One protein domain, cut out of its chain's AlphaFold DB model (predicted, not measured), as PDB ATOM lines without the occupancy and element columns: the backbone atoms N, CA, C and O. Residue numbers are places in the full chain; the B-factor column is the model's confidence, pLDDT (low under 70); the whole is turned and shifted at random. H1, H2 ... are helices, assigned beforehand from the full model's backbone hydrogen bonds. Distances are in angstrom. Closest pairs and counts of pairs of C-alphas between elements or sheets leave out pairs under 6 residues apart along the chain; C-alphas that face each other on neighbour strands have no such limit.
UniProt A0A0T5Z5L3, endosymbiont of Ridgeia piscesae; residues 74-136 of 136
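What this domain is: This is residues 74 to 136 of the 136 residues of a protein of endosymbiont of Ridgeia piscesae (UniProt A0A0T5Z5L3). Picture a flat, open frame of three helices with few contacts: H1 lies in the middle, short H2 folds back over its later half, and long H3 passes near its beginning and runs on past it as an arm. The unnamed stretch 102 to 116 arches from H2 across to H3, and residues 112 to 117 and 131 to 136 stick out. The printed part has 63 residues with three named helices in the order H1, H2, H3 and no named strand; its class is all helix. It is loose, with a radius of gyration of the C-alphas of 13.8 A and spans of 38 by 37 by 13 A.

Where its parts are: Start at Leu 74 and find C-alpha 77 at (120.530, 114.838, 145.704), where H1, residues 77 to 89, begins; it runs 18.4 A. Next comes H2, residues 95 to 101, 9.8 A long. Then find C-alpha 117 at (114.740, 118.141, 160.384); from there H3, residues 117 to 134, runs 26.2 A to C-alpha 134 at (106.309, 124.348, 136.364).

How they stand to each other: Look first at H1 and H2, close but not clearly touching, with the C-alphas of Phe 84 and Trp 98 the closest at 6.9 A. They run opposite ways at a steep tilt of 48 degrees. H1 and H3 are also close but not clearly touching; their closest C-alphas, of Val 78 and Phe 123, are 7.5 A apart. These two run the same way at a shallow tilt of 31 degrees. H2 and H3 are apart. In H1, H2 and H3 every O i to N i+4 pair is within hydrogen-bond range.

The domain as a whole: The C-alphas farthest apart, of Gly 91 and Leu 114, are 39.3 A from each other. The link from H1 to H2 is tight, and that from H2 to H3, 15 residues, is long. The printed part has no cut and ends at Gly 136, the chain's last residue. In the B-factor column, the mean pLDDT of the printed part is 85.3; look for low confidence, under 70, at residues 130 to 136.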
ATOM      1  N   LEU A  74     130.844 117.126 146.819       92.75
ATOM      2  CA  LEU A  74     129.619 117.657 147.395       92.75
ATOM      3  C   LEU A  74     128.436 117.269 146.500       92.75
ATOM      4  O   LEU A  74     128.458 117.570 145.306       92.75
ATOM      5  N   LEU A  75     127.415 116.627 147.067       92.38
ATOM      6  CA  LEU A  75     126.218 116.213 146.338       92.38
ATOM      7  C   LEU A  75     124.964 116.856 146.935       92.38
ATOM      8  O   LEU A  75     124.710 116.774 148.137       92.38
ATOM      9  N   TYR A  76     124.149 117.441 146.060       90.19
ATOM     10  CA  TYR A  76     122.794 117.901 146.360       90.19
ATOM     11  C   TYR A  76     121.802 116.956 145.670       90.19
ATOM     12  O   TYR A  76     121.526 117.160 144.489       90.19
ATOM     13  N   PRO A  77     121.252 115.935 146.358       88.69
ATOM     14  CA  PRO A  77     120.530 114.838 145.704       88.69
ATOM     15  C   PRO A  77     119.378 115.284 144.798       88.69
ATOM     16  O   PRO A  77     119.224 114.780 143.690       88.69
ATOM     17  N   VAL A  78     118.584 116.264 145.246       87.62
ATOM     18  CA  VAL A  78     117.453 116.790 144.463       87.62
ATOM     19  C   VAL A  78     117.946 117.479 143.196       87.62
ATOM     20  O   VAL A  78     117.448 117.210 142.106       87.62
ATOM     21  N   ASN A  79     118.923 118.374 143.330       89.69
ATOM     22  CA  ASN A  79     119.451 119.156 142.218       89.69
ATOM     23  C   ASN A  79     120.156 118.255 141.204       89.69
ATOM     24  O   ASN A  79     119.969 118.443 140.005       89.69
ATOM     25  N   ASP A  80     120.902 117.262 141.686       92.88
ATOM     26  CA  ASP A  80     121.600 116.284 140.856       92.88
ATOM     27  C   ASP A  80     120.614 115.428 140.047       92.88
ATOM     28  O   ASP A  80     120.721 115.342 138.825       92.88
ATOM     29  N   TYR A  81     119.554 114.919 140.683       92.56
ATOM     30  CA  TYR A  81     118.496 114.189 139.980       92.56
ATOM     31  C   TYR A  81     117.774 115.053 138.929       92.56
ATOM     32  O   TYR A  81     117.483 114.596 137.819       92.56
ATOM     33  N   LEU A  82     117.485 116.321 139.244       92.81
ATOM     34  CA  LEU A  82     116.861 117.248 138.293       92.81
ATOM     35  C   LEU A  82     117.786 117.567 137.107       92.81
ATOM     36  O   LEU A  82     117.306 117.659 135.968       92.81
ATOM     37  N   ALA A  83     119.089 117.705 137.356       93.88
ATOM     38  CA  ALA A  83     120.100 117.867 136.318       93.88
ATOM     39  C   ALA A  83     120.169 116.617 135.430       93.88
ATOM     40  O   ALA A  83     120.030 116.739 134.211       93.88
ATOM     41  N   PHE A  84     120.228 115.421 136.026       95.81
ATOM     42  CA  PHE A  84     120.158 114.151 135.304       95.81
ATOM     43  C   PHE A  84     118.920 114.064 134.411       95.81
ATOM     44  O   PHE A  84     119.039 113.772 133.221       95.81
ATOM     45  N   ARG A  85     117.728 114.369 134.938       95.44
ATOM     46  CA  ARG A  85     116.484 114.353 134.153       95.44
ATOM     47  C   ARG A  85     116.560 115.298 132.951       95.44
ATOM     48  O   ARG A  85     116.045 114.971 131.885       95.44
ATOM     49  N   THR A  86     117.187 116.460 133.123       95.50
ATOM     50  CA  THR A  86     117.367 117.448 132.051       95.50
ATOM     51  C   THR A  86     118.341 116.941 130.987       95.50
ATOM     52  O   THR A  86     118.004 116.973 129.807       95.50
ATOM     53  N   MET A  87     119.496 116.401 131.384       95.88
ATOM     54  CA  MET A  87     120.488 115.826 130.464       95.88
ATOM     55  C   MET A  87     119.945 114.597 129.727       95.88
ATOM     56  O   MET A  87     120.139 114.453 128.523       95.88
ATOM     57  N   ARG A  88     119.181 113.744 130.419       96.19
ATOM     58  CA  ARG A  88     118.532 112.572 129.819       96.19
ATOM     59  C   ARG A  88     117.529 112.963 128.737       96.19
ATOM     60  O   ARG A  88     117.497 112.325 127.694       96.19
ATOM     61  N   ARG A  89     116.738 114.024 128.950       95.31
ATOM     62  CA  ARG A  89     115.814 114.555 127.926       95.31
ATOM     63  C   ARG A  89     116.539 115.087 126.689       95.31
ATOM     64  O   ARG A  89     115.966 115.043 125.611       95.31
ATOM     65  N   LYS A  90     117.776 115.566 126.841       96.38
ATOM     66  CA  LYS A  90     118.633 116.016 125.734       96.38
ATOM     67  C   LYS A  90     119.418 114.883 125.061       96.38
ATOM     68  O   LYS A  90     120.119 115.135 124.092       96.38
ATOM     69  N   GLY A  91     119.335 113.652 125.576       95.31
ATOM     70  CA  GLY A  91     120.139 112.525 125.093       95.31
ATOM     71  C   GLY A  91     121.618 112.583 125.498       95.31
ATOM     72  O   GLY A  91     122.407 111.785 125.011       95.31
ATOM     73  N   GLU A  92     122.001 113.489 126.402       96.62
ATOM     74  CA  GLU A  92     123.398 113.704 126.817       96.62
ATOM     75  C   GLU A  92     123.868 112.699 127.884       96.62
ATOM     76  O   GLU A  92     125.067 112.527 128.086       96.62
ATOM     77  N   MET A  93     122.942 112.052 128.606       96.00
ATOM     78  CA  MET A  93     123.273 111.122 129.690       96.00
ATOM     79  C   MET A  93     122.237 110.005 129.843       96.00
ATOM     80  O   MET A  93     121.026 110.242 129.890       96.00
ATOM     81  N   THR A  94     122.721 108.774 129.989       96.56
ATOM     82  CA  THR A  94     121.907 107.588 130.291       96.56
ATOM     83  C   THR A  94     121.817 107.328 131.798       96.56
ATOM     84  O   THR A  94     122.608 107.835 132.590       96.56
ATOM     85  N   PHE A  95     120.844 106.513 132.218       95.69
ATOM     86  CA  PHE A  95     120.692 106.142 133.629       95.69
ATOM     87  C   PHE A  95     121.912 105.384 134.197       95.69
ATOM     88  O   PHE A  95     122.371 105.770 135.270       95.69
ATOM     89  N   PRO A  96     122.505 104.386 133.501       97.00
ATOM     90  CA  PRO A  96     123.717 103.725 133.991       97.00
ATOM     91  C   PRO A  96     124.907 104.680 134.136       97.00
ATOM     92  O   PRO A  96     125.628 104.606 135.127       97.00
ATOM     93  N   GLN A  97     125.085 105.614 133.193       96.31
ATOM     94  CA  GLN A  97     126.132 106.640 133.283       96.31
ATOM     95  C   GLN A  97     125.938 107.547 134.501       96.31
ATOM     96  O   GLN A  97     126.907 107.857 135.188       96.31
ATOM     97  N   TRP A  98     124.695 107.928 134.807       96.19
ATOM     98  CA  TRP A  98     124.397 108.717 136.000       96.19
ATOM     99  C   TRP A  98     124.721 107.953 137.287       96.19
ATOM    100  O   TRP A  98     125.443 108.474 138.132       96.19
ATOM    101  N   ILE A  99     124.292 106.696 137.422       95.75
ATOM    102  CA  ILE A  99     124.623 105.882 138.604       95.75
ATOM    103  C   ILE A  99     126.138 105.689 138.747       95.75
ATOM    104  O   ILE A  99     126.674 105.855 139.841       95.75
ATOM    105  N   ALA A 100     126.849 105.416 137.650       95.25
ATOM    106  CA  ALA A 100     128.308 105.332 137.660       95.25
ATOM    107  C   ALA A 100     128.962 106.661 138.078       95.25
ATOM    108  O   ALA A 100     129.960 106.659 138.798       95.25
ATOM    109  N   SER A 101     128.377 107.803 137.696       93.38
ATOM    110  CA  SER A 101     128.880 109.124 138.091       93.38
ATOM    111  C   SER A 101     128.808 109.379 139.596       93.38
ATOM    112  O   SER A 101     129.593 110.186 140.082       93.38
ATOM    113  N   LEU A 102     127.931 108.670 140.320       93.56
ATOM    114  CA  LEU A 102     127.748 108.770 141.770       93.56
ATOM    115  C   LEU A 102     128.706 107.874 142.569       93.56
ATOM    116  O   LEU A 102     128.735 107.976 143.799       93.56
ATOM    117  N   ALA A 103     129.492 107.020 141.904       91.81
ATOM    118  CA  ALA A 103     130.420 106.069 142.516       91.81
ATOM    119  C   ALA A 103     131.704 106.750 143.033       91.81
ATOM    120  O   ALA A 103     132.820 106.468 142.599       91.81
ATOM    121  N   HIS A 104     131.544 107.683 143.965       89.12
ATOM    122  CA  HIS A 104     132.625 108.382 144.655       89.12
ATOM    123  C   HIS A 104     132.204 108.708 146.094       89.12
ATOM    124  O   HIS A 104     131.008 108.756 146.388       89.12
ATOM    125  N   PRO A 105     133.147 109.008 147.004       91.25
ATOM    126  CA  PRO A 105     132.812 109.519 148.326       91.25
ATOM    127  C   PRO A 105     131.990 110.811 148.226       91.25
ATOM    128  O   PRO A 105     132.417 111.798 147.615       91.25
ATOM    129  N   GLN A 106     130.792 110.794 148.805       92.56
ATOM    130  CA  GLN A 106     129.857 111.915 148.774       92.56
ATOM    131  C   GLN A 106     129.842 112.649 150.107       92.56
ATOM    132  O   GLN A 106     129.844 112.044 151.181       92.56
ATOM    133  N   VAL A 107     129.783 113.971 150.022       92.31
ATOM    134  CA  VAL A 107     129.479 114.849 151.144       92.31
ATOM    135  C   VAL A 107     128.114 115.459 150.902       92.31
ATOM    136  O   VAL A 107     127.880 116.084 149.871       92.31
ATOM    137  N   PHE A 108     127.219 115.291 151.868       90.81
ATOM    138  CA  PHE A 108     125.914 115.928 151.850       90.81
ATOM    139  C   PHE A 108     125.960 117.190 152.716       90.81
ATOM    140  O   PHE A 108     126.306 117.088 153.892       90.81
ATOM    141  N   PRO A 109     125.592 118.362 152.178       86.38
ATOM    142  CA  PRO A 109     125.745 119.643 152.869       86.38
ATOM    143  C   PRO A 109     124.865 119.777 154.115       86.38
ATOM    144  O   PRO A 109     125.269 120.411 155.081       86.38
ATOM    145  N   PHE A 110     123.665 119.190 154.098       80.69
ATOM    146  CA  PHE A 110     122.668 119.361 155.164       80.69
ATOM    147  C   PHE A 110     122.326 118.067 155.908       80.69
ATOM    148  O   PHE A 110     121.677 118.118 156.950       80.69
ATOM    149  N   PHE A 111     122.711 116.905 155.373       82.06
ATOM    150  CA  PHE A 111     122.255 115.626 155.907       82.06
ATOM    151  C   PHE A 111     123.033 115.216 157.152       82.06
ATOM    152  O   PHE A 111     124.237 114.944 157.104       82.06
ATOM    153  N   ARG A 112     122.310 115.119 158.267       82.94
ATOM    154  CA  ARG A 112     122.778 114.575 159.540       82.94
ATOM    155  C   ARG A 112     121.747 113.568 160.034       82.94
ATOM    156  O   ARG A 112     120.566 113.878 160.107       82.94
ATOM    157  N   LEU A 113     122.198 112.365 160.391       80.12
ATOM    158  CA  LEU A 113     121.301 111.308 160.872       80.12
ATOM    159  C   LEU A 113     120.652 111.672 162.219       80.12
ATOM    160  O   LEU A 113     119.481 111.392 162.431       80.12
ATOM    161  N   LEU A 114     121.415 112.329 163.099       87.38
ATOM    162  CA  LEU A 114     120.962 112.771 164.423       87.38
ATOM    163  C   LEU A 114     120.177 114.094 164.394       87.38
ATOM    164  O   LEU A 114     119.583 114.460 165.400       87.38
ATOM    165  N   ASP A 115     120.167 114.797 163.259       85.62
ATOM    166  CA  ASP A 115     119.391 116.025 163.061       85.62
ATOM    167  C   ASP A 115     118.779 116.052 161.646       85.62
ATOM    168  O   ASP A 115     119.288 116.710 160.732       85.62
ATOM    169  N   PRO A 116     117.711 115.267 161.412       86.25
ATOM    170  CA  PRO A 116     117.125 115.121 160.083       86.25
ATOM    171  C   PRO A 116     116.222 116.298 159.686       86.25
ATOM    172  O   PRO A 116     115.957 116.492 158.495       86.25
ATOM    173  N   TYR A 117     115.738 117.099 160.642       87.75
ATOM    174  CA  TYR A 117     114.740 118.141 160.384       87.75
ATOM    175  C   TYR A 117     115.197 119.212 159.379       87.75
ATOM    176  O   TYR A 117     114.426 119.501 158.455       87.75
ATOM    177  N   PRO A 118     116.427 119.764 159.455       84.00
ATOM    178  CA  PRO A 118     116.919 120.714 158.459       84.00
ATOM    179  C   PRO A 118     116.938 120.128 157.049       84.00
ATOM    180  O   PRO A 118     116.566 120.804 156.087       84.00
ATOM    181  N   SER A 119     117.310 118.851 156.924       83.38
ATOM    182  CA  SER A 119     117.281 118.148 155.642       83.38
ATOM    183  C   SER A 119     115.860 118.039 155.111       83.38
ATOM    184  O   SER A 119     115.605 118.454 153.982       83.38
ATOM    185  N   ILE A 120     114.916 117.559 155.924       84.56
ATOM    186  CA  ILE A 120     113.505 117.423 155.534       84.56
ATOM    187  C   ILE A 120     112.929 118.774 155.091       84.56
ATOM    188  O   ILE A 120     112.329 118.870 154.018       84.56
ATOM    189  N   HIS A 121     113.156 119.839 155.865       85.31
ATOM    190  CA  HIS A 121     112.716 121.186 155.502       85.31
ATOM    191  C   HIS A 121     113.319 121.641 154.165       85.31
ATOM    192  O   HIS A 121     112.606 122.170 153.307       85.31
ATOM    193  N   HIS A 122     114.619 121.407 153.963       81.31
ATOM    194  CA  HIS A 122     115.299 121.742 152.717       81.31
ATOM    195  C   HIS A 122     114.694 121.001 151.517       81.31
ATOM    196  O   HIS A 122     114.419 121.631 150.491       81.31
ATOM    197  N   PHE A 123     114.424 119.697 151.659       81.12
ATOM    198  CA  PHE A 123     113.745 118.892 150.642       81.12
ATOM    199  C   PHE A 123     112.366 119.478 150.314       81.12
ATOM    200  O   PHE A 123     112.103 119.814 149.157       81.12
ATOM    201  N   LEU A 124     111.510 119.686 151.320       82.94
ATOM    202  CA  LEU A 124     110.149 120.210 151.137       82.94
ATOM    203  C   LEU A 124     110.132 121.588 150.460       82.94
ATOM    204  O   LEU A 124     109.318 121.836 149.565       82.94
ATOM    205  N   LYS A 125     111.043 122.487 150.848       80.62
ATOM    206  CA  LYS A 125     111.179 123.810 150.225       80.62
ATOM    207  C   LYS A 125     111.573 123.699 148.751       80.62
ATOM    208  O   LYS A 125     111.008 124.414 147.917       80.62
ATOM    209  N   HIS A 126     112.510 122.809 148.422       74.06
ATOM    210  CA  HIS A 126     112.912 122.573 147.036       74.06
ATOM    211  C   HIS A 126     111.744 122.040 146.200       74.06
ATOM    212  O   HIS A 126     111.475 122.602 145.141       74.06
ATOM    213  N   PHE A 127     110.990 121.053 146.697       70.81
ATOM    214  CA  PHE A 127     109.806 120.533 146.000       70.81
ATOM    215  C   PHE A 127     108.777 121.634 145.699       70.81
ATOM    216  O   PHE A 127     108.406 121.830 144.541       70.81
ATOM    217  N   ARG A 128     108.400 122.436 146.703       71.81
ATOM    218  CA  ARG A 128     107.429 123.538 146.538       71.81
ATOM    219  C   ARG A 128     107.884 124.609 145.543       71.81
ATOM    220  O   ARG A 128     107.072 125.189 144.826       71.81
ATOM    221  N   THR A 129     109.183 124.899 145.504       71.44
ATOM    222  CA  THR A 129     109.740 125.904 144.585       71.44
ATOM    223  C   THR A 129     109.711 125.409 143.137       71.44
ATOM    224  O   THR A 129     109.451 126.191 142.223       71.44
ATOM    225  N   GLN A 130     109.935 124.110 142.921       62.19
ATOM    226  CA  GLN A 130     109.876 123.506 141.589       62.19
ATOM    227  C   GLN A 130     108.441 123.415 141.054       62.19
ATOM    228  O   GLN A 130     108.217 123.700 139.879       62.19
ATOM    229  N   GLU A 131     107.452 123.112 141.901       60.44
ATOM    230  CA  GLU A 131     106.037 123.137 141.493       60.44
ATOM    231  C   GLU A 131     105.608 124.515 140.977       60.44
ATOM    232  O   GLU A 131     104.956 124.606 139.938       60.44
ATOM    233  N   LYS A 132     106.026 125.594 141.652       59.84
ATOM    234  CA  LYS A 132     105.723 126.967 141.216       59.84
ATOM    235  C   LYS A 132     106.351 127.315 139.864       59.84
ATOM    236  O   LYS A 132     105.700 127.970 139.064       59.84
ATOM    237  N   LYS A 133     107.575 126.851 139.586       57.88
ATOM    238  CA  LYS A 133     108.253 127.065 138.291       57.88
ATOM    239  C   LYS A 133     107.675 126.254 137.131       57.88
ATOM    240  O   LYS A 133     107.999 126.546 135.992       57.88
ATOM    241  N   THR A 134     106.888 125.215 137.407       54.09
ATOM    242  CA  THR A 134     106.309 124.348 136.364       54.09
ATOM    243  C   THR A 134     104.881 124.774 135.990       54.09
ATOM    244  O   THR A 134     104.336 124.285 135.007       54.09
ATOM    245  N   LYS A 135     104.260 125.659 136.785       50.50
ATOM    246  CA  LYS A 135     102.881 126.148 136.604       50.50
ATOM    247  C   LYS A 135     102.786 127.590 136.078       50.50
ATOM    248  O   LYS A 135     101.671 128.081 135.933       50.50
ATOM    249  N   GLY A 136     103.912 128.259 135.839       40.84
ATOM    250  CA  GLY A 136     103.990 129.576 135.196       40.84
ATOM    251  C   GLY A 136     104.846 129.482 133.951       40.84
ATOM    252  O   GLY A 136     104.536 130.216 132.994       40.84
TER     253      GLY A 136